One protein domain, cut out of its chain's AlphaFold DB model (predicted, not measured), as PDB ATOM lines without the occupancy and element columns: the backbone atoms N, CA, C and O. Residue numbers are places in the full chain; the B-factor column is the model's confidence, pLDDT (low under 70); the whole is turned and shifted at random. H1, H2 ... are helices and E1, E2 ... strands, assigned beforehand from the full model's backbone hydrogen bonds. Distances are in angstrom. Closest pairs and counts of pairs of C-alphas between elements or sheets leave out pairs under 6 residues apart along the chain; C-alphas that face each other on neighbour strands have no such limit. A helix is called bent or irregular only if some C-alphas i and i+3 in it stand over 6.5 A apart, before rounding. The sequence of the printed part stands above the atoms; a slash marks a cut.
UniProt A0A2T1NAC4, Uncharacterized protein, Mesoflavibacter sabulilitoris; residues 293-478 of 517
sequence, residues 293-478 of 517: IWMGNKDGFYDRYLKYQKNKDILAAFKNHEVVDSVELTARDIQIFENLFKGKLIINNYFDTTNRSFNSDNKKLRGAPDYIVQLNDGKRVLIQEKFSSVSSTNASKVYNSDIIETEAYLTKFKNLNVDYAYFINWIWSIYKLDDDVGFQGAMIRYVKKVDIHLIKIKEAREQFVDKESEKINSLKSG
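This is residues 293 to 478 of the 517 residues of an uncharacterized protein of Mesoflavibacter sabulilitoris (UniProt A0A2T1NAC4). A twisted sheet of five strands, drawn out lengthwise by the long hairpin of E5 and E6, has H1 and H3 over one face and H4 over the other, while the short H2 packs on H1 and H3. H5 meets H4 at a corner, and residues 470 to 478 at the far end of H5 and beyond stick out. The printed part has 186 residues, with five named helices and six named strands in the order H1 H2 H3 E1 E2 E3 E4 H4 E5 E6 H5; the sheet, E1 E3 E4 E5 E6, is mixed, and so is the class, helices and strands. The whole is compact, with a radius of gyration of the C-alphas of 18.6 A, and spans 60 by 44 by 32 A.

In the sheet, E5 is residues 420 to 432, 38.9 A long, and ends at C-alpha 432 (11.325, 46.820, 58.175). E6 is residues 443 to 456, 38.7 A, and E4 is residues 380 to 389, 29.5 A. E3 is residues 371 to 374 and E1 residues 344 to 348. E2, residues 365 to 367, pairs with no named strand. H1, residues 301 to 311, begins at C-alpha 301 (21.281, 41.412, 36.236). H2 is residues 314 to 317, H3 residues 331 to 342, 16.6 A, and H4 residues 400 to 412, 16.9 A. H4 is irregular: C-alphas 402 and 405 are 7.1 A apart. H5, residues 462 to 476, 21.3 A, ends at C-alpha 476 (42.276, 15.488, 45.445).

E5 and E6 form an antiparallel hairpin, with N 425 and O 451 at 2.8 A. E4 and E5 are parallel, with N 386 and O 424 at 2.9 A; E4, H4, E5 form a strand-helix-strand unit, two parallel neighbour strands with a helix between, its crossover right-handed. E3 is antiparallel to E4, a hairpin, with N 373 and O 381 at 2.9 A, and to E1, with N 346 and O 372 at 2.8 A. H4, the sheet and H3 make three layers, with helices on both faces of the sheet: H4 is on one face, its height over the sheet 9.5 A, and H3 is on the opposite face, its height over the sheet 9.1 A. H1 is on the same face as H3. H1 touches H2, closest C-alphas Lys 307 and Ala 317, 4.9 A. H4 touches H5, closest C-alphas Thr 411 and Glu 462, 5.9 A. Every O i to N i+4 pair is within hydrogen-bond range in H1, H3 and H5, but 7 of 9 in H4; H2 is too short for such a pair.

The C-alphas farthest apart, of Asn 362 and Asp 436, are 60.7 A apart. The printed part has no cut. The links H2 to H3 and E1 to E2 are long. The pLDDT is under 70 at residues 293 to 294, 296, 351 to 354, 392 to 393 and 435 to 442.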
ATOM      1  N   ILE A 293       7.806  37.340  57.635       67.12
ATOM      2  CA  ILE A 293       7.233  37.541  56.303       67.12
ATOM      3  C   ILE A 293       8.238  38.366  55.497       67.12
ATOM      4  O   ILE A 293       8.484  39.537  55.792       67.12
ATOM      5  N   TRP A 294       8.844  37.733  54.496       68.38
ATOM      6  CA  TRP A 294       9.778  38.382  53.584       68.38
ATOM      7  C   TRP A 294       9.042  38.840  52.328       68.38
ATOM      8  O   TRP A 294       8.465  38.027  51.610       68.38
ATOM      9  N   MET A 295       9.100  40.140  52.064       70.25
ATOM     10  CA  MET A 295       8.602  40.786  50.852       70.25
ATOM     11  C   MET A 295       9.777  41.294  50.001       70.25
ATOM     12  O   MET A 295      10.908  41.420  50.484       70.25
ATOM     13  N   GLY A 296       9.512  41.613  48.734       68.25
ATOM     14  CA  GLY A 296      10.533  42.061  47.782       68.25
ATOM     15  C   GLY A 296      11.485  40.953  47.314       68.25
ATOM     16  O   GLY A 296      11.482  39.836  47.831       68.25
ATOM     17  N   ASN A 297      12.311  41.278  46.318       74.44
ATOM     18  CA  ASN A 297      13.243  40.355  45.673       74.44
ATOM     19  C   ASN A 297      14.650  40.957  45.578       74.44
ATOM     20  O   ASN A 297      14.845  42.174  45.551       74.44
ATOM     21  N   LYS A 298      15.657  40.081  45.510       81.94
ATOM     22  CA  LYS A 298      17.034  40.461  45.176       81.94
ATOM     23  C   LYS A 298      17.202  40.477  43.657       81.94
ATOM     24  O   LYS A 298      17.877  39.610  43.117       81.94
ATOM     25  N   ASP A 299      16.570  41.444  42.998       88.81
ATOM     26  CA  ASP A 299      16.621  41.562  41.538       88.81
ATOM     27  C   ASP A 299      18.064  41.766  41.058       88.81
ATOM     28  O   ASP A 299      18.698  42.784  41.383       88.81
ATOM     29  N   GLY A 300      18.560  40.792  40.293       92.69
ATOM     30  CA  GLY A 300      19.911  40.753  39.741       92.69
ATOM     31  C   GLY A 300      19.998  41.332  38.332       92.69
ATOM     32  O   GLY A 300      19.152  42.117  37.896       92.69
ATOM     33  N   PHE A 301      21.036  40.940  37.596       96.00
ATOM     34  CA  PHE A 301      21.281  41.412  36.236       96.00
ATOM     35  C   PHE A 301      20.127  41.067  35.289       96.00
ATOM     36  O   PHE A 301      19.630  41.946  34.583       96.00
ATOM     37  N   TYR A 302      19.672  39.810  35.286       95.00
ATOM     38  CA  TYR A 302      18.653  39.359  34.337       95.00
ATOM     39  C   TYR A 302      17.261  39.935  34.619       95.00
ATOM     40  O   TYR A 302      16.587  40.370  33.687       95.00
ATOM     41  N   ASP A 303      16.846  40.019  35.886       93.44
ATOM     42  CA  ASP A 303      15.560  40.626  36.260       93.44
ATOM     43  C   ASP A 303      15.473  42.072  35.753       93.44
ATOM     44  O   ASP A 303      14.477  42.503  35.165       93.44
ATOM     45  N   ARG A 304      16.568  42.819  35.924       95.06
ATOM     46  CA  ARG A 304      16.688  44.212  35.480       95.06
ATOM     47  C   ARG A 304      16.801  44.317  33.962       95.06
ATOM     48  O   ARG A 304      16.175  45.198  33.378       95.06
ATOM     49  N   TYR A 305      17.504  43.387  33.316       96.69
ATOM     50  CA  TYR A 305      17.527  43.269  31.859       96.69
ATOM     51  C   TYR A 305      16.111  43.094  31.296       96.69
ATOM     52  O   TYR A 305      15.732  43.814  30.376       96.69
ATOM     53  N   LEU A 306      15.290  42.208  31.872       95.31
ATOM     54  CA  LEU A 306      13.900  42.004  31.449       95.31
ATOM     55  C   LEU A 306      13.041  43.259  31.643       95.31
ATOM     56  O   LEU A 306      12.305  43.646  30.730       95.31
ATOM     57  N   LYS A 307      13.161  43.928  32.798       95.12
ATOM     58  CA  LYS A 307      12.482  45.210  33.052       95.12
ATOM     59  C   LYS A 307      12.861  46.260  32.002       95.12
ATOM     60  O   LYS A 307      11.978  46.933  31.466       95.12
ATOM     61  N   TYR A 308      14.145  46.357  31.653       97.06
ATOM     62  CA  TYR A 308      14.613  47.242  30.587       97.06
ATOM     63  C   TYR A 308      14.069  46.833  29.217       97.06
ATOM     64  O   TYR A 308      13.584  47.687  28.484       97.06
ATOM     65  N   GLN A 309      14.088  45.546  28.856       96.75
ATOM     66  CA  GLN A 309      13.566  45.106  27.558       96.75
ATOM     67  C   GLN A 309      12.089  45.461  27.375       96.75
ATOM     68  O   GLN A 309      11.694  45.809  26.263       96.75
ATOM     69  N   LYS A 310      11.306  45.411  28.459       96.25
ATOM     70  CA  LYS A 310       9.887  45.767  28.462       96.25
ATOM     71  C   LYS A 310       9.653  47.273  28.319       96.25
ATOM     72  O   LYS A 310       8.802  47.675  27.535       96.25
ATOM     73  N   ASN A 311      10.389  48.086  29.073       94.62
ATOM     74  CA  ASN A 311      10.078  49.513  29.230       94.62
ATOM     75  C   ASN A 311      10.984  50.441  28.408       94.62
ATOM     76  O   ASN A 311      10.654  51.605  28.227       94.62
ATOM     77  N   LYS A 312      12.136  49.939  27.946       96.12
ATOM     78  CA  LYS A 312      13.226  50.695  27.300       96.12
ATOM     79  C   LYS A 312      13.692  51.917  28.105       96.12
ATOM     80  O   LYS A 312      14.213  52.874  27.544       96.12
ATOM     81  N   ASP A 313      13.531  51.847  29.424       96.31
ATOM     82  CA  ASP A 313      13.917  52.872  30.389       96.31
ATOM     83  C   ASP A 313      14.833  52.238  31.440       96.31
ATOM     84  O   ASP A 313      14.440  51.329  32.182       96.31
ATOM     85  N   ILE A 314      16.075  52.722  31.479       96.00
ATOM     86  CA  ILE A 314      17.093  52.245  32.407       96.00
ATOM     87  C   ILE A 314      16.746  52.563  33.853       96.00
ATOM     88  O   ILE A 314      16.905  51.702  34.705       96.00
ATOM     89  N   LEU A 315      16.200  53.738  34.159       94.88
ATOM     90  CA  LEU A 315      15.879  54.104  35.538       94.88
ATOM     91  C   LEU A 315      14.700  53.275  36.056       94.88
ATOM     92  O   LEU A 315      14.719  52.808  37.197       94.88
ATOM     93  N   ALA A 316      13.711  52.998  35.201       93.19
ATOM     94  CA  ALA A 316      12.606  52.105  35.540       93.19
ATOM     95  C   ALA A 316      13.072  50.670  35.839       93.19
ATOM     96  O   ALA A 316      12.526  50.024  36.737       93.19
ATOM     97  N   ALA A 317      14.100  50.174  35.140       94.56
ATOM     98  CA  ALA A 317      14.680  48.856  35.400       94.56
ATOM     99  C   ALA A 317      15.329  48.741  36.790       94.56
ATOM    100  O   ALA A 317      15.462  47.633  37.315       94.56
ATOM    101  N   PHE A 318      15.687  49.872  37.410       94.56
ATOM    102  CA  PHE A 318      16.321  49.915  38.724       94.56
ATOM    103  C   PHE A 318      15.394  50.268  39.895       94.56
ATOM    104  O   PHE A 318      15.860  50.410  41.027       94.56
ATOM    105  N   LYS A 319      14.076  50.305  39.674       92.00
ATOM    106  CA  LYS A 319      13.086  50.382  40.759       92.00
ATOM    107  C   LYS A 319      12.976  49.038  41.501       92.00
ATOM    108  O   LYS A 319      12.873  47.987  40.860       92.00
ATOM    109  N   ASN A 320      13.012  49.085  42.838       85.81
ATOM    110  CA  ASN A 320      12.957  47.909  43.716       85.81
ATOM    111  C   ASN A 320      11.512  47.465  43.999       85.81
ATOM    112  O   ASN A 320      11.010  46.550  43.353       85.81
ATOM    113  N   HIS A 321      10.858  48.112  44.966       82.12
ATOM    114  CA  HIS A 321       9.497  47.837  45.433       82.12
ATOM    115  C   HIS A 321       8.751  49.168  45.583       82.12
ATOM    116  O   HIS A 321       9.394  50.195  45.749       82.12
ATOM    117  N   GLU A 322       7.417  49.175  45.575       76.19
ATOM    118  CA  GLU A 322       6.608  50.413  45.636       76.19
ATOM    119  C   GLU A 322       6.925  51.313  46.844       76.19
ATOM    120  O   GLU A 322       6.770  52.525  46.771       76.19
ATOM    121  N   VAL A 323       7.401  50.709  47.935       72.25
ATOM    122  CA  VAL A 323       7.657  51.361  49.231       72.25
ATOM    123  C   VAL A 323       9.141  51.707  49.432       72.25
ATOM    124  O   VAL A 323       9.488  52.410  50.372       72.25
ATOM    125  N   VAL A 324      10.045  51.203  48.580       77.19
ATOM    126  CA  VAL A 324      11.493  51.410  48.740       77.19
ATOM    127  C   VAL A 324      12.089  51.959  47.451       77.19
ATOM    128  O   VAL A 324      11.952  51.340  46.394       77.19
ATOM    129  N   ASP A 325      12.788  53.090  47.574       74.31
ATOM    130  CA  ASP A 325      13.412  53.833  46.477       74.31
ATOM    131  C   ASP A 325      14.295  52.976  45.544       74.31
ATOM    132  O   ASP A 325      14.683  51.830  45.820       74.31
ATOM    133  N   SER A 326      14.608  53.553  44.382       82.38
ATOM    134  CA  SER A 326      15.481  52.959  43.367       82.38
ATOM    135  C   SER A 326      16.896  52.682  43.878       82.38
ATOM    136  O   SER A 326      17.384  53.333  44.798       82.38
ATOM    137  N   VAL A 327      17.582  51.743  43.221       90.00
ATOM    138  CA  VAL A 327      19.003  51.453  43.474       90.00
ATOM    139  C   VAL A 327      19.854  52.716  43.292       90.00
ATOM    140  O   VAL A 327      19.707  53.426  42.299       90.00
ATOM    141  N   GLU A 328      20.785  52.959  44.213       92.50
ATOM    142  CA  GLU A 328      21.815  53.991  44.089       92.50
ATOM    143  C   GLU A 328      22.746  53.662  42.905       92.50
ATOM    144  O   GLU A 328      23.489  52.675  42.944       92.50
ATOM    145  N   LEU A 329      22.699  54.491  41.855       92.94
ATOM    146  CA  LEU A 329      23.499  54.365  40.632       92.94
ATOM    147  C   LEU A 329      24.301  55.639  40.368       92.94
ATOM    148  O   LEU A 329      23.780  56.749  40.485       92.94
ATOM    149  N   THR A 330      25.546  55.493  39.919       95.19
ATOM    150  CA  THR A 330      26.301  56.604  39.329       95.19
ATOM    151  C   THR A 330      25.970  56.763  37.841       95.19
ATOM    152  O   THR A 330      25.498  55.832  37.186       95.19
ATOM    153  N   ALA A 331      26.286  57.922  37.253       96.19
ATOM    154  CA  ALA A 331      26.143  58.136  35.806       96.19
ATOM    155  C   ALA A 331      26.935  57.103  34.977       96.19
ATOM    156  O   ALA A 331      26.490  56.667  33.915       96.19
ATOM    157  N   ARG A 332      28.090  56.667  35.497       96.94
ATOM    158  CA  ARG A 332      28.907  55.608  34.896       96.94
ATOM    159  C   ARG A 332      28.173  54.267  34.899       96.94
ATOM    160  O   ARG A 332      28.202  53.572  33.886       96.94
ATOM    161  N   ASP A 333      27.529  53.907  36.007       96.31
ATOM    162  CA  ASP A 333      26.799  52.639  36.122       96.31
ATOM    163  C   ASP A 333      25.634  52.598  35.136       96.31
ATOM    164  O   ASP A 333      25.469  51.611  34.420       96.31
ATOM    165  N   ILE A 334      24.891  53.705  35.030       96.88
ATOM    166  CA  ILE A 334      23.806  53.865  34.055       96.88
ATOM    167  C   ILE A 334      24.331  53.637  32.636       96.88
ATOM    168  O   ILE A 334      23.751  52.847  31.897       96.88
ATOM    169  N   GLN A 335      25.446  54.267  32.255       97.38
ATOM    170  CA  GLN A 335      26.024  54.101  30.919       97.38
ATOM    171  C   GLN A 335      26.451  52.651  30.639       97.38
ATOM    172  O   GLN A 335      26.232  52.145  29.536       97.38
ATOM    173  N   ILE A 336      27.055  51.979  31.626       97.94
ATOM    174  CA  ILE A 336      27.457  50.573  31.504       97.94
ATOM    175  C   ILE A 336      26.223  49.694  31.304       97.94
ATOM    176  O   ILE A 336      26.172  48.937  30.334       97.94
ATOM    177  N   PHE A 337      25.220  49.803  32.178       98.25
ATOM    178  CA  PHE A 337      24.019  48.980  32.080       98.25
ATOM    179  C   PHE A 337      23.208  49.274  30.826       98.25
ATOM    180  O   PHE A 337      22.746  48.333  30.195       98.25
ATOM    181  N   GLU A 338      23.091  50.532  30.409       97.50
ATOM    182  CA  GLU A 338      22.422  50.904  29.160       97.50
ATOM    183  C   GLU A 338      23.074  50.207  27.956       97.50
ATOM    184  O   GLU A 338      22.387  49.660  27.094       97.50
ATOM    185  N   ASN A 339      24.409  50.173  27.907       97.69
ATOM    186  CA  ASN A 339      25.137  49.470  26.854       97.69
ATOM    187  C   ASN A 339      24.927  47.947  26.926       97.69
ATOM    188  O   ASN A 339      24.628  47.311  25.917       97.69
ATOM    189  N   LEU A 340      25.038  47.362  28.124       98.12
ATOM    190  CA  LEU A 340      24.825  45.927  28.338       98.12
ATOM    191  C   LEU A 340      23.391  45.505  27.994       98.12
ATOM    192  O   LEU A 340      23.188  44.485  27.341       98.12
ATOM    193  N   PHE A 341      22.392  46.287  28.395       98.25
ATOM    194  CA  PHE A 341      20.984  45.962  28.199       98.25
ATOM    195  C   PHE A 341      20.512  46.210  26.764       98.25
ATOM    196  O   PHE A 341      19.576  45.554  26.315       98.25
ATOM    197  N   LYS A 342      21.180  47.076  25.995       97.62
ATOM    198  CA  LYS A 342      20.995  47.143  24.533       97.62
ATOM    199  C   LYS A 342      21.564  45.926  23.804       97.62
ATOM    200  O   LYS A 342      21.116  45.630  22.699       97.62
ATOM    201  N   GLY A 343      22.528  45.235  24.410       97.44
ATOM    202  CA  GLY A 343      23.136  44.031  23.862       97.44
ATOM    203  C   GLY A 343      22.203  42.816  23.835       97.44
ATOM    204  O   GLY A 343      21.156  42.749  24.491       97.44
ATOM    205  N   LYS A 344      22.620  41.804  23.071       97.06
ATOM    206  CA  LYS A 344      21.941  40.511  22.964       97.06
ATOM    207  C   LYS A 344      22.498  39.533  23.995       97.06
ATOM    208  O   LYS A 344      23.685  39.215  23.969       97.06
ATOM    209  N   LEU A 345      21.638  38.997  24.856       95.44
ATOM    210  CA  LEU A 345      22.006  37.938  25.795       95.44
ATOM    211  C   LEU A 345      22.214  36.608  25.042       95.44
ATOM    212  O   LEU A 345      21.279  36.072  24.451       95.44
ATOM    213  N   ILE A 346      23.448  36.101  25.018       95.06
ATOM    214  CA  ILE A 346      23.842  34.867  24.310       95.06
ATOM    215  C   ILE A 346      23.784  33.649  25.238       95.06
ATOM    216  O   ILE A 346      23.421  32.554  24.806       95.06
ATOM    217  N   ILE A 347      24.156  33.843  26.504       93.12
ATOM    218  CA  ILE A 347      24.125  32.819  27.554       93.12
ATOM    219  C   ILE A 347      23.401  33.386  28.772       93.12
ATOM    220  O   ILE A 347      23.652  34.532  29.140       93.12
ATOM    221  N   ASN A 348      22.544  32.564  29.382       91.62
ATOM    222  CA  ASN A 348      21.870  32.819  30.651       91.62
ATOM    223  C   ASN A 348      21.774  31.516  31.459       91.62
ATOM    224  O   ASN A 348      20.811  30.771  31.317       91.62
ATOM    225  N   ASN A 349      22.758  31.233  32.311       87.19
ATOM    226  CA  ASN A 349      22.732  30.038  33.163       87.19
ATOM    227  C   ASN A 349      22.064  30.275  34.529       87.19
ATOM    228  O   ASN A 349      22.096  29.395  35.383       87.19
ATOM    229  N   TYR A 350      21.465  31.446  34.762       77.69
ATOM    230  CA  TYR A 350      20.753  31.700  36.016       77.69
ATOM    231  C   TYR A 350      19.356  31.055  36.019       77.69
ATOM    232  O   TYR A 350      18.935  30.496  37.029       77.69
ATOM    233  N   PHE A 351      18.642  31.106  34.885       67.94
ATOM    234  CA  PHE A 351      17.256  30.621  34.766       67.94
ATOM    235  C   PHE A 351      17.053  29.487  33.751       67.94
ATOM    236  O   PHE A 351      15.977  28.882  33.737       67.94
ATOM    237  N   ASP A 352      18.038  29.182  32.900       68.38
ATOM    238  CA  ASP A 352      17.896  28.090  31.936       68.38
ATOM    239  C   ASP A 352      17.813  26.741  32.672       68.38
ATOM    240  O   ASP A 352      18.699  26.350  33.429       68.38
ATOM    241  N   THR A 353      16.748  25.980  32.406       59.22
ATOM    242  CA  THR A 353      16.523  24.645  32.999       59.22
ATOM    243  C   THR A 353      17.591  23.621  32.598       59.22
ATOM    244  O   THR A 353      17.743  22.589  33.252       59.22
ATOM    245  N   THR A 354      18.371  23.916  31.554       67.94
ATOM    246  CA  THR A 354      19.533  23.138  31.121       67.94
ATOM    247  C   THR A 354      20.785  24.010  31.158       67.94
ATOM    248  O   THR A 354      21.162  24.602  30.144       67.94
ATOM    249  N   ASN A 355      21.445  24.079  32.318       70.19
ATOM    250  CA  ASN A 355      22.709  24.802  32.465       70.19
ATOM    251  C   ASN A 355      23.715  24.385  31.386       70.19
ATOM    252  O   ASN A 355      24.155  23.232  31.319       70.19
ATOM    253  N   ARG A 356      24.108  25.346  30.547       86.12
ATOM    254  CA  ARG A 356      25.126  25.154  29.519       86.12
ATOM    255  C   ARG A 356      26.492  25.223  30.181       86.12
ATOM    256  O   ARG A 356      26.974  26.296  30.542       86.12
ATOM    257  N   SER A 357      27.110  24.056  30.335       88.69
ATOM    258  CA  SER A 357      28.495  23.950  30.788       88.69
ATOM    259  C   SER A 357      29.468  23.982  29.612       88.69
ATOM    260  O   SER A 357      29.214  23.411  28.551       88.69
ATOM    261  N   PHE A 358      30.606  24.622  29.832       93.12
ATOM    262  CA  PHE A 358      31.707  24.747  28.893       93.12
ATOM    263  C   PHE A 358      32.940  24.095  29.496       93.12
ATOM    264  O   PHE A 358      33.104  24.071  30.717       93.12
ATOM    265  N   ASN A 359      33.816  23.573  28.645       94.44
ATOM    266  CA  ASN A 359      35.133  23.106  29.062       94.44
ATOM    267  C   ASN A 359      36.185  24.108  28.584       94.44
ATOM    268  O   ASN A 359      36.013  24.713  27.522       94.44
ATOM    269  N   SER A 360      37.263  24.239  29.354       94.69
ATOM    270  CA  SER A 360      38.459  24.950  28.912       94.69
ATOM    271  C   SER A 360      39.073  24.280  27.686       94.69
ATOM    272  O   SER A 360      38.810  23.106  27.404       94.69
ATOM    273  N   ASP A 361      39.965  24.992  26.999       92.06
ATOM    274  CA  ASP A 361      40.606  24.501  25.771       92.06
ATOM    275  C   ASP A 361      41.352  23.166  25.993       92.06
ATOM    276  O   ASP A 361      41.339  22.276  25.146       92.06
ATOM    277  N   ASN A 362      41.938  22.981  27.181       90.31
ATOM    278  CA  ASN A 362      42.624  21.749  27.594       90.31
ATOM    279  C   ASN A 362      41.719  20.717  28.300       90.31
ATOM    280  O   ASN A 362      42.219  19.702  28.782       90.31
ATOM    281  N   LYS A 363      40.410  20.987  28.410       90.81
ATOM    282  CA  LYS A 363      39.390  20.158  29.080       90.81
ATOM    283  C   LYS A 363      39.645  19.847  30.566       90.81
ATOM    284  O   LYS A 363      38.969  18.985  31.124       90.81
ATOM    285  N   LYS A 364      40.585  20.541  31.219       92.31
ATOM    286  CA  LYS A 364      40.884  20.371  32.654       92.31
ATOM    287  C   LYS A 364      39.928  21.147  33.558       92.31
ATOM    288  O   LYS A 364      39.720  20.739  34.698       92.31
ATOM    289  N   LEU A 365      39.359  22.244  33.054       94.81
ATOM    290  CA  LEU A 365      38.396  23.076  33.767       94.81
ATOM    291  C   LEU A 365      37.020  22.980  33.113       94.81
ATOM    292  O   LEU A 365      36.904  22.869  31.890       94.81
ATOM    293  N   ARG A 366      35.973  23.078  33.930       94.75
ATOM    294  CA  ARG A 366      34.583  23.161  33.481       94.75
ATOM    295  C   ARG A 366      33.844  24.259  34.231       94.75
ATOM    296  O   ARG A 366      33.970  24.375  35.445       94.75
ATOM    297  N   GLY A 367      33.035  25.040  33.530       92.38
ATOM    298  CA  GLY A 367      32.255  26.115  34.139       92.38
ATOM    299  C   GLY A 367      30.963  26.398  33.381       92.38
ATOM    300  O   GLY A 367      30.848  26.063  32.204       92.38
ATOM    301  N   ALA A 368      29.990  26.995  34.061       92.38
ATOM    302  CA  ALA A 368      28.800  27.589  33.462       92.38
ATOM    303  C   ALA A 368      28.784  29.088  33.833       92.38
ATOM    304  O   ALA A 368      28.583  29.391  35.006       92.38
ATOM    305  N   PRO A 369      29.098  30.022  32.914       93.06
ATOM    306  CA  PRO A 369      29.114  31.451  33.236       93.06
ATOM    307  C   PRO A 369      27.686  31.952  33.450       93.06
ATOM    308  O   PRO A 369      26.800  31.487  32.733       93.06
ATOM    309  N   ASP A 370      27.471  32.906  34.364       92.81
ATOM    310  CA  ASP A 370      26.128  33.441  34.646       92.81
ATOM    311  C   ASP A 370      25.505  34.001  33.364       92.81
ATOM    312  O   ASP A 370      24.462  33.520  32.907       92.81
ATOM    313  N   TYR A 371      26.205  34.946  32.722       96.31
ATOM    314  CA  TYR A 371      25.745  35.567  31.486       96.31
ATOM    315  C   TYR A 371      26.882  35.881  30.513       96.31
ATOM    316  O   TYR A 371      27.980  36.273  30.907       96.31
ATOM    317  N   ILE A 372      26.587  35.801  29.214       97.38
ATOM    318  CA  ILE A 372      27.414  36.413  28.164       97.38
ATOM    319  C   ILE A 372      26.522  37.296  27.306       97.38
ATOM    320  O   ILE A 372      25.540  36.819  26.734       97.38
ATOM    321  N   VAL A 373      26.887  38.569  27.191       98.12
ATOM    322  CA  VAL A 373      26.185  39.566  26.377       98.12
ATOM    323  C   VAL A 373      27.027  39.896  25.155       98.12
ATOM    324  O   VAL A 373      28.205  40.218  25.283       98.12
ATOM    325  N   GLN A 374      26.428  39.842  23.971       98.38
ATOM    326  CA  GLN A 374      27.025  40.378  22.755       98.38
ATOM    327  C   GLN A 374      26.556  41.819  22.548       98.38
ATOM    328  O   GLN A 374      25.358  42.083  22.433       98.38
ATOM    329  N   LEU A 375      27.506  42.744  22.513       98.19
ATOM    330  CA  LEU A 375      27.267  44.160  22.274       98.19
ATOM    331  C   LEU A 375      27.053  44.450  20.785       98.19
ATOM    332  O   LEU A 375      27.363  43.634  19.915       98.19
ATOM    333  N   ASN A 376      26.564  45.655  20.492       95.62
ATOM    334  CA  ASN A 376      26.315  46.108  19.120       95.62
ATOM    335  C   ASN A 376      27.594  46.231  18.278       95.62
ATOM    336  O   ASN A 376      27.527  46.132  17.058       95.62
ATOM    337  N   ASP A 377      28.752  46.418  18.916       96.31
ATOM    338  CA  ASP A 377      30.064  46.427  18.254       96.31
ATOM    339  C   ASP A 377      30.621  45.010  18.009       96.31
ATOM    340  O   ASP A 377      31.756  44.851  17.568       96.31
ATOM    341  N   GLY A 378      29.828  43.973  18.299       96.88
ATOM    342  CA  GLY A 378      30.182  42.572  18.112       96.88
ATOM    343  C   GLY A 378      30.945  41.952  19.281       96.88
ATOM    344  O   GLY A 378      31.017  40.721  19.334       96.88
ATOM    345  N   LYS A 379      31.450  42.755  20.230       98.06
ATOM    346  CA  LYS A 379      32.188  42.250  21.394       98.06
ATOM    347  C   LYS A 379      31.304  41.406  22.296       98.06
ATOM    348  O   LYS A 379      30.113  41.679  22.452       98.06
ATOM    349  N   ARG A 380      31.894  40.407  22.945       98.31
ATOM    350  CA  ARG A 380      31.237  39.570  23.950       98.31
ATOM    351  C   ARG A 380      31.773  39.881  25.331       98.31
ATOM    352  O   ARG A 380      32.972  39.814  25.589       98.31
ATOM    353  N   VAL A 381      30.852  40.167  26.236       98.44
ATOM    354  CA  VAL A 381      31.141  40.541  27.613       98.44
ATOM    355  C   VAL A 381      30.609  39.463  28.536       98.44
ATOM    356  O   VAL A 381      29.422  39.132  28.493       98.44
ATOM    357  N   LEU A 382      31.489  38.915  29.368       98.06
ATOM    358  CA  LEU A 382      31.105  38.025  30.459       98.06
ATOM    359  C   LEU A 382      30.570  38.864  31.619       98.06
ATOM    360  O   LEU A 382      31.221  39.819  32.039       98.06
ATOM    361  N   ILE A 383      29.418  38.493  32.165       97.75
ATOM    362  CA  ILE A 383      28.898  39.089  33.395       97.75
ATOM    363  C   ILE A 383      28.888  38.005  34.465       97.75
ATOM    364  O   ILE A 383      28.337  36.927  34.240       97.75
ATOM    365  N   GLN A 384      29.503  38.301  35.606       95.19
ATOM    366  CA  GLN A 384      29.360  37.522  36.834       95.19
ATOM    367  C   GLN A 384      28.745  38.400  37.911       95.19
ATOM    368  O   GLN A 384      29.092  39.581  38.006       95.19
ATOM    369  N   GLU A 385      27.857  37.836  38.725       94.06
ATOM    370  CA  GLU A 385      27.207  38.594  39.788       94.06
ATOM    371  C   GLU A 385      27.297  37.953  41.173       94.06
ATOM    372  O   GLU A 385      27.365  36.740  41.350       94.06
ATOM    373  N   LYS A 386      27.279  38.809  42.193       91.75
ATOM    374  CA  LYS A 386      27.255  38.419  43.602       91.75
ATOM    375  C   LYS A 386      26.323  39.339  44.373       91.75
ATOM    376  O   LYS A 386      26.185  40.512  44.049       91.75
ATOM    377  N   PHE A 387      25.730  38.815  45.442       91.25
ATOM    378  CA  PHE A 387      24.933  39.597  46.382       91.25
ATOM    379  C   PHE A 387      25.643  39.726  47.728       91.25
ATOM    380  O   PHE A 387      25.914  38.722  48.392       91.25
ATOM    381  N   SER A 388      25.859  40.960  48.176       88.75
ATOM    382  CA  SER A 388      26.474  41.285  49.469       88.75
ATOM    383  C   SER A 388      25.498  42.081  50.333       88.75
ATOM    384  O   SER A 388      24.779  42.933  49.827       88.75
ATOM    385  N   SER A 389      25.421  41.802  51.637       84.31
ATOM    386  CA  SER A 389      24.575  42.608  52.531       84.31
ATOM    387  C   SER A 389      25.259  43.942  52.822       84.31
ATOM    388  O   SER A 389      26.470  43.964  53.032       84.31
ATOM    389  N   VAL A 390      24.504  45.034  52.952       82.50
ATOM    390  CA  VAL A 390      25.027  46.318  53.462       82.50
ATOM    391  C   VAL A 390      25.641  46.174  54.861       82.50
ATOM    392  O   VAL A 390      26.556  46.902  55.228       82.50
ATOM    393  N   SER A 391      25.175  45.190  55.636       72.56
ATOM    394  CA  SER A 391      25.706  44.876  56.963       72.56
ATOM    395  C   SER A 391      27.028  44.097  56.928       72.56
ATOM    396  O   SER A 391      27.615  43.841  57.981       72.56
ATOM    397  N   SER A 392      27.474  43.641  55.756       68.25
ATOM    398  CA  SER A 392      28.733  42.918  55.601       68.25
ATOM    399  C   SER A 392      29.905  43.895  55.657       68.25
ATOM    400  O   SER A 392      29.940  44.896  54.941       68.25
ATOM    401  N   THR A 393      30.914  43.593  56.475       66.62
ATOM    402  CA  THR A 393      32.163  44.358  56.456       66.62
ATOM    403  C   THR A 393      32.815  44.232  55.082       66.62
ATOM    404  O   THR A 393      32.996  43.127  54.575       66.62
ATOM    405  N   ASN A 394      33.187  45.367  54.484       76.75
ATOM    406  CA  ASN A 394      33.708  45.431  53.117       76.75
ATOM    407  C   ASN A 394      32.731  44.880  52.063       76.75
ATOM    408  O   ASN A 394      33.159  44.184  51.144       76.75
ATOM    409  N   ALA A 395      31.435  45.188  52.180       76.44
ATOM    410  CA  ALA A 395      30.420  44.761  51.214       76.44
ATOM    411  C   ALA A 395      30.790  45.077  49.753       76.44
ATOM    412  O   ALA A 395      30.416  44.309  48.881       76.44
ATOM    413  N   SER A 396      31.552  46.148  49.504       80.19
ATOM    414  CA  SER A 396      32.045  46.584  48.188       80.19
ATOM    415  C   SER A 396      33.359  45.934  47.737       80.19
ATOM    416  O   SER A 396      33.802  46.130  46.607       80.19
ATOM    417  N   LYS A 397      34.043  45.189  48.613       86.12
ATOM    418  CA  LYS A 397      35.366  44.640  48.311       86.12
ATOM    419  C   LYS A 397      35.247  43.374  47.480       86.12
ATOM    420  O   LYS A 397      34.563  42.426  47.854       86.12
ATOM    421  N   VAL A 398      36.021  43.348  46.405       87.00
ATOM    422  CA  VAL A 398      36.201  42.182  45.547       87.00
ATOM    423  C   VAL A 398      37.365  41.345  46.068       87.00
ATOM    424  O   VAL A 398      38.485  41.841  46.225       87.00
ATOM    425  N   TYR A 399      37.105  40.077  46.371       90.31
ATOM    426  CA  TYR A 399      38.113  39.135  46.851       90.31
ATOM    427  C   TYR A 399      38.631  38.245  45.718       90.31
ATOM    428  O   TYR A 399      37.966  38.050  44.709       90.31
ATOM    429  N   ASN A 400      39.803  37.628  45.901       93.06
ATOM    430  CA  ASN A 400      40.346  36.685  44.912       93.06
ATOM    431  C   ASN A 400      39.395  35.514  44.622       93.06
ATOM    432  O   ASN A 400      39.327  35.070  43.482       93.06
ATOM    433  N   SER A 401      38.649  35.040  45.627       91.56
ATOM    434  CA  SER A 401      37.614  34.016  45.436       91.56
ATOM    435  C   SER A 401      36.486  34.492  44.523       91.56
ATOM    436  O   SER A 401      35.895  33.683  43.825       91.56
ATOM    437  N   ASP A 402      36.198  35.795  44.508       89.94
ATOM    438  CA  ASP A 402      35.108  36.356  43.712       89.94
ATOM    439  C   ASP A 402      35.483  36.460  42.227       89.94
ATOM    440  O   ASP A 402      34.629  36.275  41.370       89.94
ATOM    441  N   ILE A 403      36.757  36.731  41.914       94.31
ATOM    442  CA  ILE A 403      37.201  36.996  40.533       94.31
ATOM    443  C   ILE A 403      37.926  35.840  39.859       94.31
ATOM    444  O   ILE A 403      38.050  35.871  38.638       94.31
ATOM    445  N   ILE A 404      38.394  34.821  40.592       96.25
ATOM    446  CA  ILE A 404      39.161  33.731  39.965       96.25
ATOM    447  C   ILE A 404      38.368  33.016  38.866       96.25
ATOM    448  O   ILE A 404      38.942  32.598  37.864       96.25
ATOM    449  N   GLU A 405      37.049  32.892  39.022       94.94
ATOM    450  CA  GLU A 405      36.198  32.274  38.006       94.94
ATOM    451  C   GLU A 405      36.145  33.128  36.739       94.94
ATOM    452  O   GLU A 405      36.344  32.609  35.642       94.94
ATOM    453  N   THR A 406      35.961  34.444  36.895       95.88
ATOM    454  CA  THR A 406      36.053  35.405  35.789       95.88
ATOM    455  C   THR A 406      37.412  35.303  35.094       95.88
ATOM    456  O   THR A 406      37.474  35.181  33.872       95.88
ATOM    457  N   GLU A 407      38.509  35.316  35.853       96.81
ATOM    458  CA  GLU A 407      39.862  35.219  35.298       96.81
ATOM    459  C   GLU A 407      40.084  33.900  34.554       96.81
ATOM    460  O   GLU A 407      40.697  33.889  33.485       96.81
ATOM    461  N   ALA A 408      39.551  32.793  35.077       97.06
ATOM    462  CA  ALA A 408      39.614  31.499  34.420       97.06
ATOM    463  C   ALA A 408      38.853  31.511  33.089       97.06
ATOM    464  O   ALA A 408      39.404  31.045  32.095       97.06
ATOM    465  N   TYR A 409      37.649  32.091  33.017       97.06
ATOM    466  CA  TYR A 409      36.938  32.245  31.740       97.06
ATOM    467  C   TYR A 409      37.724  33.083  30.732       97.06
ATOM    468  O   TYR A 409      37.878  32.663  29.587       97.06
ATOM    469  N   LEU A 410      38.257  34.231  31.157       97.12
ATOM    470  CA  LEU A 410      38.997  35.137  30.274       97.12
ATOM    471  C   LEU A 410      40.292  34.520  29.723       97.12
ATOM    472  O   LEU A 410      40.720  34.886  28.633       97.12
ATOM    473  N   THR A 411      40.923  33.600  30.459       96.50
ATOM    474  CA  THR A 411      42.250  33.063  30.102       96.50
ATOM    475  C   THR A 411      42.221  31.629  29.566       96.50
ATOM    476  O   THR A 411      43.033  31.285  28.707       96.50
ATOM    477  N   LYS A 412      41.285  30.783  30.022       96.69
ATOM    478  CA  LYS A 412      41.263  29.332  29.736       96.69
ATOM    479  C   LYS A 412      40.133  28.872  28.806       96.69
ATOM    480  O   LYS A 412      40.159  27.717  28.376       96.69
ATOM    481  N   PHE A 413      39.149  29.726  28.514       96.44
ATOM    482  CA  PHE A 413      37.963  29.397  27.707       96.44
ATOM    483  C   PHE A 413      37.917  30.258  26.442       96.44
ATOM    484  O   PHE A 413      36.981  31.030  26.220       96.44
ATOM    485  N   LYS A 414      38.950  30.147  25.597       93.94
ATOM    486  CA  LYS A 414      39.081  30.995  24.400       93.94
ATOM    487  C   LYS A 414      37.946  30.757  23.412       93.94
ATOM    488  O   LYS A 414      37.508  31.689  22.751       93.94
ATOM    489  N   ASN A 415      37.400  29.541  23.382       92.62
ATOM    490  CA  ASN A 415      36.220  29.177  22.595       92.62
ATOM    491  C   ASN A 415      34.960  30.023  22.873       92.62
ATOM    492  O   ASN A 415      34.067  30.071  22.025       92.62
ATOM    493  N   LEU A 416      34.859  30.694  24.026       94.69
ATOM    494  CA  LEU A 416      33.746  31.600  24.318       94.69
ATOM    495  C   LEU A 416      33.875  32.954  23.596       94.69
ATOM    496  O   LEU A 416      32.864  33.643  23.419       94.69
ATOM    497  N   ASN A 417      35.080  33.300  23.123       95.56
ATOM    498  CA  ASN A 417      35.425  34.578  22.493       95.56
ATOM    499  C   ASN A 417      35.011  35.787  23.347       95.56
ATOM    500  O   ASN A 417      34.404  36.717  22.830       95.56
ATOM    501  N   VAL A 418      35.260  35.744  24.660       97.25
ATOM    502  CA  VAL A 418      34.967  36.857  25.579       97.25
ATOM    503  C   VAL A 418      36.081  37.896  25.491       97.25
ATOM    504  O   VAL A 418      37.242  37.537  25.644       97.25
ATOM    505  N   ASP A 419      35.727  39.168  25.300       97.81
ATOM    506  CA  ASP A 419      36.670  40.288  25.172       97.81
ATOM    507  C   ASP A 419      37.080  40.891  26.525       97.81
ATOM    508  O   ASP A 419      38.199  41.376  26.705       97.81
ATOM    509  N   TYR A 420      36.151  40.916  27.480       98.12
ATOM    510  CA  TYR A 420      36.348  41.375  28.856       98.12
ATOM    511  C   TYR A 420      35.154  40.954  29.718       98.12
ATOM    512  O   TYR A 420      34.158  40.429  29.213       98.12
ATOM    513  N   ALA A 421      35.242  41.193  31.024       98.19
ATOM    514  CA  ALA A 421      34.177  40.862  31.956       98.19
ATOM    515  C   ALA A 421      33.769  42.041  32.841       98.19
ATOM    516  O   ALA A 421      34.589  42.908  33.154       98.19
ATOM    517  N   TYR A 422      32.516  42.031  33.289       98.06
ATOM    518  CA  TYR A 422      32.075  42.799  34.446       98.06
ATOM    519  C   TYR A 422      31.749  41.859  35.603       98.06
ATOM    520  O   TYR A 422      30.936  40.946  35.464       98.06
ATOM    521  N   PHE A 423      32.355  42.130  36.754       96.56
ATOM    522  CA  PHE A 423      31.932  41.572  38.028       96.56
ATOM    523  C   PHE A 423      31.000  42.575  38.714       96.56
ATOM    524  O   PHE A 423      31.408  43.703  39.012       96.56
ATOM    525  N   ILE A 424      29.748  42.179  38.924       96.44
ATOM    526  CA  ILE A 424      28.688  43.020  39.482       96.44
ATOM    527  C   ILE A 424      28.381  42.564  40.904       96.44
ATOM    528  O   ILE A 424      27.985  41.426  41.143       96.44
ATOM    529  N   ASN A 425      28.529  43.468  41.862       94.94
ATOM    530  CA  ASN A 425      28.216  43.207  43.255       94.94
ATOM    531  C   ASN A 425      26.977  44.003  43.669       94.94
ATOM    532  O   ASN A 425      27.014  45.224  43.830       94.94
ATOM    533  N   TRP A 426      25.869  43.292  43.841       95.06
ATOM    534  CA  TRP A 426      24.596  43.829  44.293       95.06
ATOM    535  C   TRP A 426      24.589  43.950  45.816       95.06
ATOM    536  O   TRP A 426      24.542  42.948  46.539       95.06
ATOM    537  N   ILE A 427      24.605  45.181  46.321       93.19
ATOM    538  CA  ILE A 427      24.562  45.459  47.754       93.19
ATOM    539  C   ILE A 427      23.101  45.568  48.179       93.19
ATOM    540  O   ILE A 427      22.421  46.550  47.881       93.19
ATOM    541  N   TRP A 428      22.609  44.549  48.881       91.75
ATOM    542  CA  TRP A 428      21.226  44.477  49.343       91.75
ATOM    543  C   TRP A 428      21.080  44.915  50.802       91.75
ATOM    544  O   TRP A 428      22.012  44.836  51.603       91.75
ATOM    545  N   SER A 429      19.881  45.372  51.141       89.00
ATOM    546  CA  SER A 429      19.496  45.790  52.484       89.00
ATOM    547  C   SER A 429      18.118  45.229  52.835       89.00
ATOM    548  O   SER A 429      17.445  44.598  52.012       89.00
ATOM    549  N   ILE A 430      17.726  45.425  54.090       86.50
ATOM    550  CA  ILE A 430      16.415  45.059  54.613       86.50
ATOM    551  C   ILE A 430      15.748  46.332  55.107       86.50
ATOM    552  O   ILE A 430      16.343  47.084  55.876       86.50
ATOM    553  N   TYR A 431      14.517  46.555  54.667       83.81
ATOM    554  CA  TYR A 431      13.636  47.574  55.212       83.81
ATOM    555  C   TYR A 431      12.571  46.882  56.062       83.81
ATOM    556  O   TYR A 431      11.950  45.922  55.605       83.81
ATOM    557  N   LYS A 432      12.396  47.318  57.310       80.81
ATOM    558  CA  LYS A 432      11.325  46.820  58.175       80.81
ATOM    559  C   LYS A 432      10.095  47.688  57.921       80.81
ATOM    560  O   LYS A 432      10.210  48.902  58.036       80.81
ATOM    561  N   LEU A 433       8.974  47.070  57.560       74.06
ATOM    562  CA  LEU A 433       7.704  47.781  57.448       74.06
ATOM    563  C   LEU A 433       7.193  48.150  58.842       74.06
ATOM    564  O   LEU A 433       7.336  47.363  59.784       74.06
ATOM    565  N   ASP A 434       6.607  49.338  58.948       70.25
ATOM    566  CA  ASP A 434       5.913  49.765  60.155       70.25
ATOM    567  C   ASP A 434       4.629  48.949  60.350       70.25
ATOM    568  O   ASP A 434       3.984  48.511  59.391       70.25
ATOM    569  N   ASP A 435       4.262  48.737  61.614       60.00
ATOM    570  CA  ASP A 435       3.158  47.853  62.003       60.00
ATOM    571  C   ASP A 435       1.773  48.377  61.548       60.00
ATOM    572  O   ASP A 435       0.801  47.621  61.538       60.00
ATOM    573  N   ASP A 436       1.697  49.632  61.092       50.34
ATOM    574  CA  ASP A 436       0.475  50.308  60.634       50.34
ATOM    575  C   ASP A 436       0.010  49.870  59.228       50.34
ATOM    576  O   ASP A 436      -1.112  50.167  58.822       50.34
ATOM    577  N   VAL A 437       0.834  49.123  58.479       51.59
ATOM    578  CA  VAL A 437       0.536  48.685  57.093       51.59
ATOM    579  C   VAL A 437      -0.139  47.298  57.047       51.59
ATOM    580  O   VAL A 437      -0.161  46.629  56.018       51.59
ATOM    581  N   GLY A 438      -0.686  46.817  58.170       49.16
ATOM    582  CA  GLY A 438      -1.430  45.548  58.244       49.16
ATOM    583  C   GLY A 438      -0.570  44.275  58.202       49.16
ATOM    584  O   GLY A 438      -1.105  43.174  58.305       49.16
ATOM    585  N   PHE A 439       0.757  44.406  58.110       50.31
ATOM    586  CA  PHE A 439       1.712  43.298  58.175       50.31
ATOM    587  C   PHE A 439       2.699  43.512  59.327       50.31
ATOM    588  O   PHE A 439       3.820  43.976  59.112       50.31
ATOM    589  N   GLN A 440       2.297  43.163  60.554       53.69
ATOM    590  CA  GLN A 440       3.185  43.265  61.718       53.69
ATOM    591  C   GLN A 440       4.513  42.537  61.469       53.69
ATOM    592  O   GLN A 440       4.551  41.328  61.226       53.69
ATOM    593  N   GLY A 441       5.617  43.286  61.540       60.12
ATOM    594  CA  GLY A 441       6.972  42.748  61.421       60.12
ATOM    595  C   GLY A 441       7.402  42.239  60.036       60.12
ATOM    596  O   GLY A 441       8.385  41.495  59.967       60.12
ATOM    597  N   ALA A 442       6.727  42.614  58.944       69.12
ATOM    598  CA  ALA A 442       7.190  42.264  57.600       69.12
ATOM    599  C   ALA A 442       8.521  42.953  57.244       69.12
ATOM    600  O   ALA A 442       8.784  44.108  57.593       69.12
ATOM    601  N   MET A 443       9.382  42.229  56.527       79.44
ATOM    602  CA  MET A 443      10.684  42.719  56.077       79.44
ATOM    603  C   MET A 443      10.764  42.707  54.554       79.44
ATOM    604  O   MET A 443      10.599  41.663  53.927       79.44
ATOM    605  N   ILE A 444      11.095  43.849  53.953       81.75
ATOM    606  CA  ILE A 444      11.357  43.973  52.517       81.75
ATOM    607  C   ILE A 444      12.854  43.800  52.262       81.75
ATOM    608  O   ILE A 444      13.672  44.560  52.782       81.75
ATOM    609  N   ARG A 445      13.230  42.833  51.419       86.88
ATOM    610  CA  ARG A 445      14.582  42.751  50.842       86.88
ATOM    611  C   ARG A 445      14.630  43.545  49.549       86.88
ATOM    612  O   ARG A 445      13.791  43.353  48.676       86.88
ATOM    613  N   TYR A 446      15.645  44.390  49.417       88.94
ATOM    614  CA  TYR A 446      15.845  45.206  48.223       88.94
ATOM    615  C   TYR A 446      17.332  45.414  47.941       88.94
ATOM    616  O   TYR A 446      18.175  45.272  48.832       88.94
ATOM    617  N   VAL A 447      17.666  45.761  46.699       91.69
ATOM    618  CA  VAL A 447      19.029  46.157  46.327       91.69
ATOM    619  C   VAL A 447      19.177  47.647  46.601       91.69
ATOM    620  O   VAL A 447      18.469  48.460  46.020       91.69
ATOM    621  N   LYS A 448      20.087  48.020  47.496       91.56
ATOM    622  CA  LYS A 448      20.335  49.422  47.839       91.56
ATOM    623  C   LYS A 448      21.293  50.076  46.850       91.56
ATOM    624  O   LYS A 448      21.039  51.182  46.398       91.56
ATOM    625  N   LYS A 449      22.384  49.389  46.514       93.31
ATOM    626  CA  LYS A 449      23.480  49.917  45.695       93.31
ATOM    627  C   LYS A 449      24.063  48.818  44.812       93.31
ATOM    628  O   LYS A 449      23.932  47.634  45.124       93.31
ATOM    629  N   VAL A 450      24.738  49.208  43.740       94.56
ATOM    630  CA  VAL A 450      25.562  48.318  42.918       94.56
ATOM    631  C   VAL A 450      27.010  48.799  42.879       94.56
ATOM    632  O   VAL A 450      27.263  49.998  42.823       94.56
ATOM    633  N   ASP A 451      27.949  47.854  42.886       94.56
ATOM    634  CA  ASP A 451      29.349  48.102  42.546       94.56
ATOM    635  C   ASP A 451      29.726  47.275  41.308       94.56
ATOM    636  O   ASP A 451      29.523  46.060  41.278       94.56
ATOM    637  N   ILE A 452      30.273  47.930  40.278       95.69
ATOM    638  CA  ILE A 452      30.639  47.300  39.002       95.69
ATOM    639  C   ILE A 452      32.153  47.358  38.800       95.69
ATOM    640  O   ILE A 452      32.761  48.432  38.771       95.69
ATOM    641  N   HIS A 453      32.765  46.198  38.571       95.56
ATOM    642  CA  HIS A 453      34.197  46.067  38.328       95.56
ATOM    643  C   HIS A 453      34.457  45.552  36.914       95.56
ATOM    644  O   HIS A 453      34.040  44.452  36.562       95.56
ATOM    645  N   LEU A 454      35.160  46.345  36.101       96.81
ATOM    646  CA  LEU A 454      35.654  45.918  34.791       96.81
ATOM    647  C   LEU A 454      36.919  45.078  34.975       96.81
ATOM    648  O   LEU A 454      37.858  45.538  35.620       96.81
ATOM    649  N   ILE A 455      36.960  43.901  34.360       96.50
ATOM    650  CA  ILE A 455      38.114  43.002  34.365       96.50
ATOM    651  C   ILE A 455      38.528  42.766  32.916       96.50
ATOM    652  O   ILE A 455      37.789  42.170  32.128       96.50
ATOM    653  N   LYS A 456      39.708  43.265  32.540       96.81
ATOM    654  CA  LYS A 456      40.250  43.090  31.186       96.81
ATOM    655  C   LYS A 456      41.073  41.808  31.110       96.81
ATOM    656  O   LYS A 456      41.779  41.479  32.055       96.81
ATOM    657  N   ILE A 457      41.082  41.145  29.951       94.44
ATOM    658  CA  ILE A 457      41.877  39.918  29.729       94.44
ATOM    659  C   ILE A 457      43.348  40.120  30.108       94.44
ATOM    660  O   ILE A 457      43.928  39.294  30.798       94.44
ATOM    661  N   LYS A 458      43.945  41.253  29.714       93.75
ATOM    662  CA  LYS A 458      45.355  41.570  30.002       93.75
ATOM    663  C   LYS A 458      45.684  41.723  31.495       93.75
ATOM    664  O   LYS A 458      46.850  41.712  31.861       93.75
ATOM    665  N   GLU A 459      44.669  41.944  32.328       92.56
ATOM    666  CA  GLU A 459      44.790  42.072  33.784       92.56
ATOM    667  C   GLU A 459      44.506  40.735  34.487       92.56
ATOM    668  O   GLU A 459      44.800  40.596  35.674       92.56
ATOM    669  N   ALA A 460      43.955  39.749  33.769       92.94
ATOM    670  CA  ALA A 460      43.614  38.449  34.323       92.94
ATOM    671  C   ALA A 460      44.873  37.629  34.632       92.94
ATOM    672  O   ALA A 460      45.786  37.483  33.816       92.94
ATOM    673  N   ARG A 461      44.911  37.058  35.836       95.38
ATOM    674  CA  ARG A 461      46.093  36.373  36.370       95.38
ATOM    675  C   ARG A 461      46.083  34.885  36.019       95.38
ATOM    676  O   ARG A 461      45.823  34.042  36.873       95.38
ATOM    677  N   GLU A 462      46.416  34.545  34.777       95.25
ATOM    678  CA  GLU A 462      46.412  33.150  34.297       95.25
ATOM    679  C   GLU A 462      47.239  32.198  35.189       95.25
ATOM    680  O   GLU A 462      46.756  31.143  35.599       95.25
ATOM    681  N   GLN A 463      48.449  32.611  35.584       96.56
ATOM    682  CA  GLN A 463      49.323  31.821  36.462       96.56
ATOM    683  C   GLN A 463      48.717  31.571  37.851       96.56
ATOM    684  O   GLN A 463      48.998  30.552  38.482       96.56
ATOM    685  N   PHE A 464      47.889  32.495  38.350       96.00
ATOM    686  CA  PHE A 464      47.189  32.312  39.619       96.00
ATOM    687  C   PHE A 464      46.115  31.223  39.491       96.00
ATOM    688  O   PHE A 464      46.033  30.354  40.357       96.00
ATOM    689  N   VAL A 465      45.362  31.210  38.384       96.44
ATOM    690  CA  VAL A 465      44.376  30.157  38.080       96.44
ATOM    691  C   VAL A 465      45.041  28.779  38.022       96.44
ATOM    692  O   VAL A 465      44.543  27.831  38.635       96.44
ATOM    693  N   ASP A 466      46.180  28.669  37.335       96.06
ATOM    694  CA  ASP A 466      46.915  27.403  37.213       96.06
ATOM    695  C   ASP A 466      47.424  26.912  38.571       96.06
ATOM    696  O   ASP A 466      47.148  25.777  38.965       96.06
ATOM    697  N   LYS A 467      48.064  27.796  39.343       96.44
ATOM    698  CA  LYS A 467      48.585  27.480  40.678       96.44
ATOM    699  C   LYS A 467      47.502  26.970  41.631       96.44
ATOM    700  O   LYS A 467      47.730  26.018  42.378       96.44
ATOM    701  N   GLU A 468      46.335  27.611  41.663       95.81
ATOM    702  CA  GLU A 468      45.254  27.182  42.559       95.81
ATOM    703  C   GLU A 468      44.584  25.891  42.062       95.81
ATOM    704  O   GLU A 468      44.252  25.025  42.874       95.81
ATOM    705  N   SER A 469      44.495  25.689  40.741       95.38
ATOM    706  CA  SER A 469      44.042  24.420  40.152       95.38
ATOM    707  C   SER A 469      44.961  23.254  40.532       95.38
ATOM    708  O   SER A 469      44.487  22.186  40.925       95.38
ATOM    709  N   GLU A 470      46.279  23.451  40.466       94.31
ATOM    710  CA  GLU A 470      47.279  22.451  40.855       94.31
ATOM    711  C   GLU A 470      47.177  22.071  42.332       94.31
ATOM    712  O   GLU A 470      47.228  20.887  42.665       94.31
ATOM    713  N   LYS A 471      46.966  23.046  43.224       93.88
ATOM    714  CA  LYS A 471      46.765  22.772  44.653       93.88
ATOM    715  C   LYS A 471      45.524  21.923  44.914       93.88
ATOM    716  O   LYS A 471      45.596  20.989  45.712       93.88
ATOM    717  N   ILE A 472      44.405  22.215  44.244       93.62
ATOM    718  CA  ILE A 472      43.182  21.416  44.393       93.62
ATOM    719  C   ILE A 472      43.407  19.999  43.869       93.62
ATOM    720  O   ILE A 472      43.036  19.041  44.542       93.62
ATOM    721  N   ASN A 473      44.037  19.850  42.703       92.12
ATOM    722  CA  ASN A 473      44.334  18.536  42.136       92.12
ATOM    723  C   ASN A 473      45.280  17.736  43.041       92.12
ATOM    724  O   ASN A 473      45.019  16.570  43.310       92.12
ATOM    725  N   SER A 474      46.321  18.374  43.578       92.56
ATOM    726  CA  SER A 474      47.233  17.766  44.551       92.56
ATOM    727  C   SER A 474      46.482  17.253  45.785       92.56
ATOM    728  O   SER A 474      46.640  16.095  46.167       92.56
ATOM    729  N   LEU A 475      45.593  18.075  46.357       92.00
ATOM    730  CA  LEU A 475      44.744  17.685  47.483       92.00
ATOM    731  C   LEU A 475      43.806  16.518  47.119       92.00
ATOM    732  O   LEU A 475      43.687  15.569  47.890       92.00
ATOM    733  N   LYS A 476      43.170  16.555  45.938       90.50
ATOM    734  CA  LYS A 476      42.276  15.488  45.445       90.50
ATOM    735  C   LYS A 476      43.000  14.156  45.212       90.50
ATOM    736  O   LYS A 476      42.379  13.109  45.384       90.50
ATOM    737  N   SER A 477      44.292  14.195  44.890       89.69
ATOM    738  CA  SER A 477      45.159  13.017  44.730       89.69
ATOM    739  C   SER A 477      45.614  12.388  46.053       89.69
ATOM    740  O   SER A 477      46.381  11.429  46.034       89.69
ATOM    741  N   GLY A 478      45.164  12.906  47.201       88.00
ATOM    742  CA  GLY A 478      45.466  12.356  48.524       88.00
ATOM    743  C   GLY A 478      46.613  13.049  49.259       88.00
ATOM    744  O   GLY A 478      46.928  12.655  50.382       88.00
TER     745      GLY A 478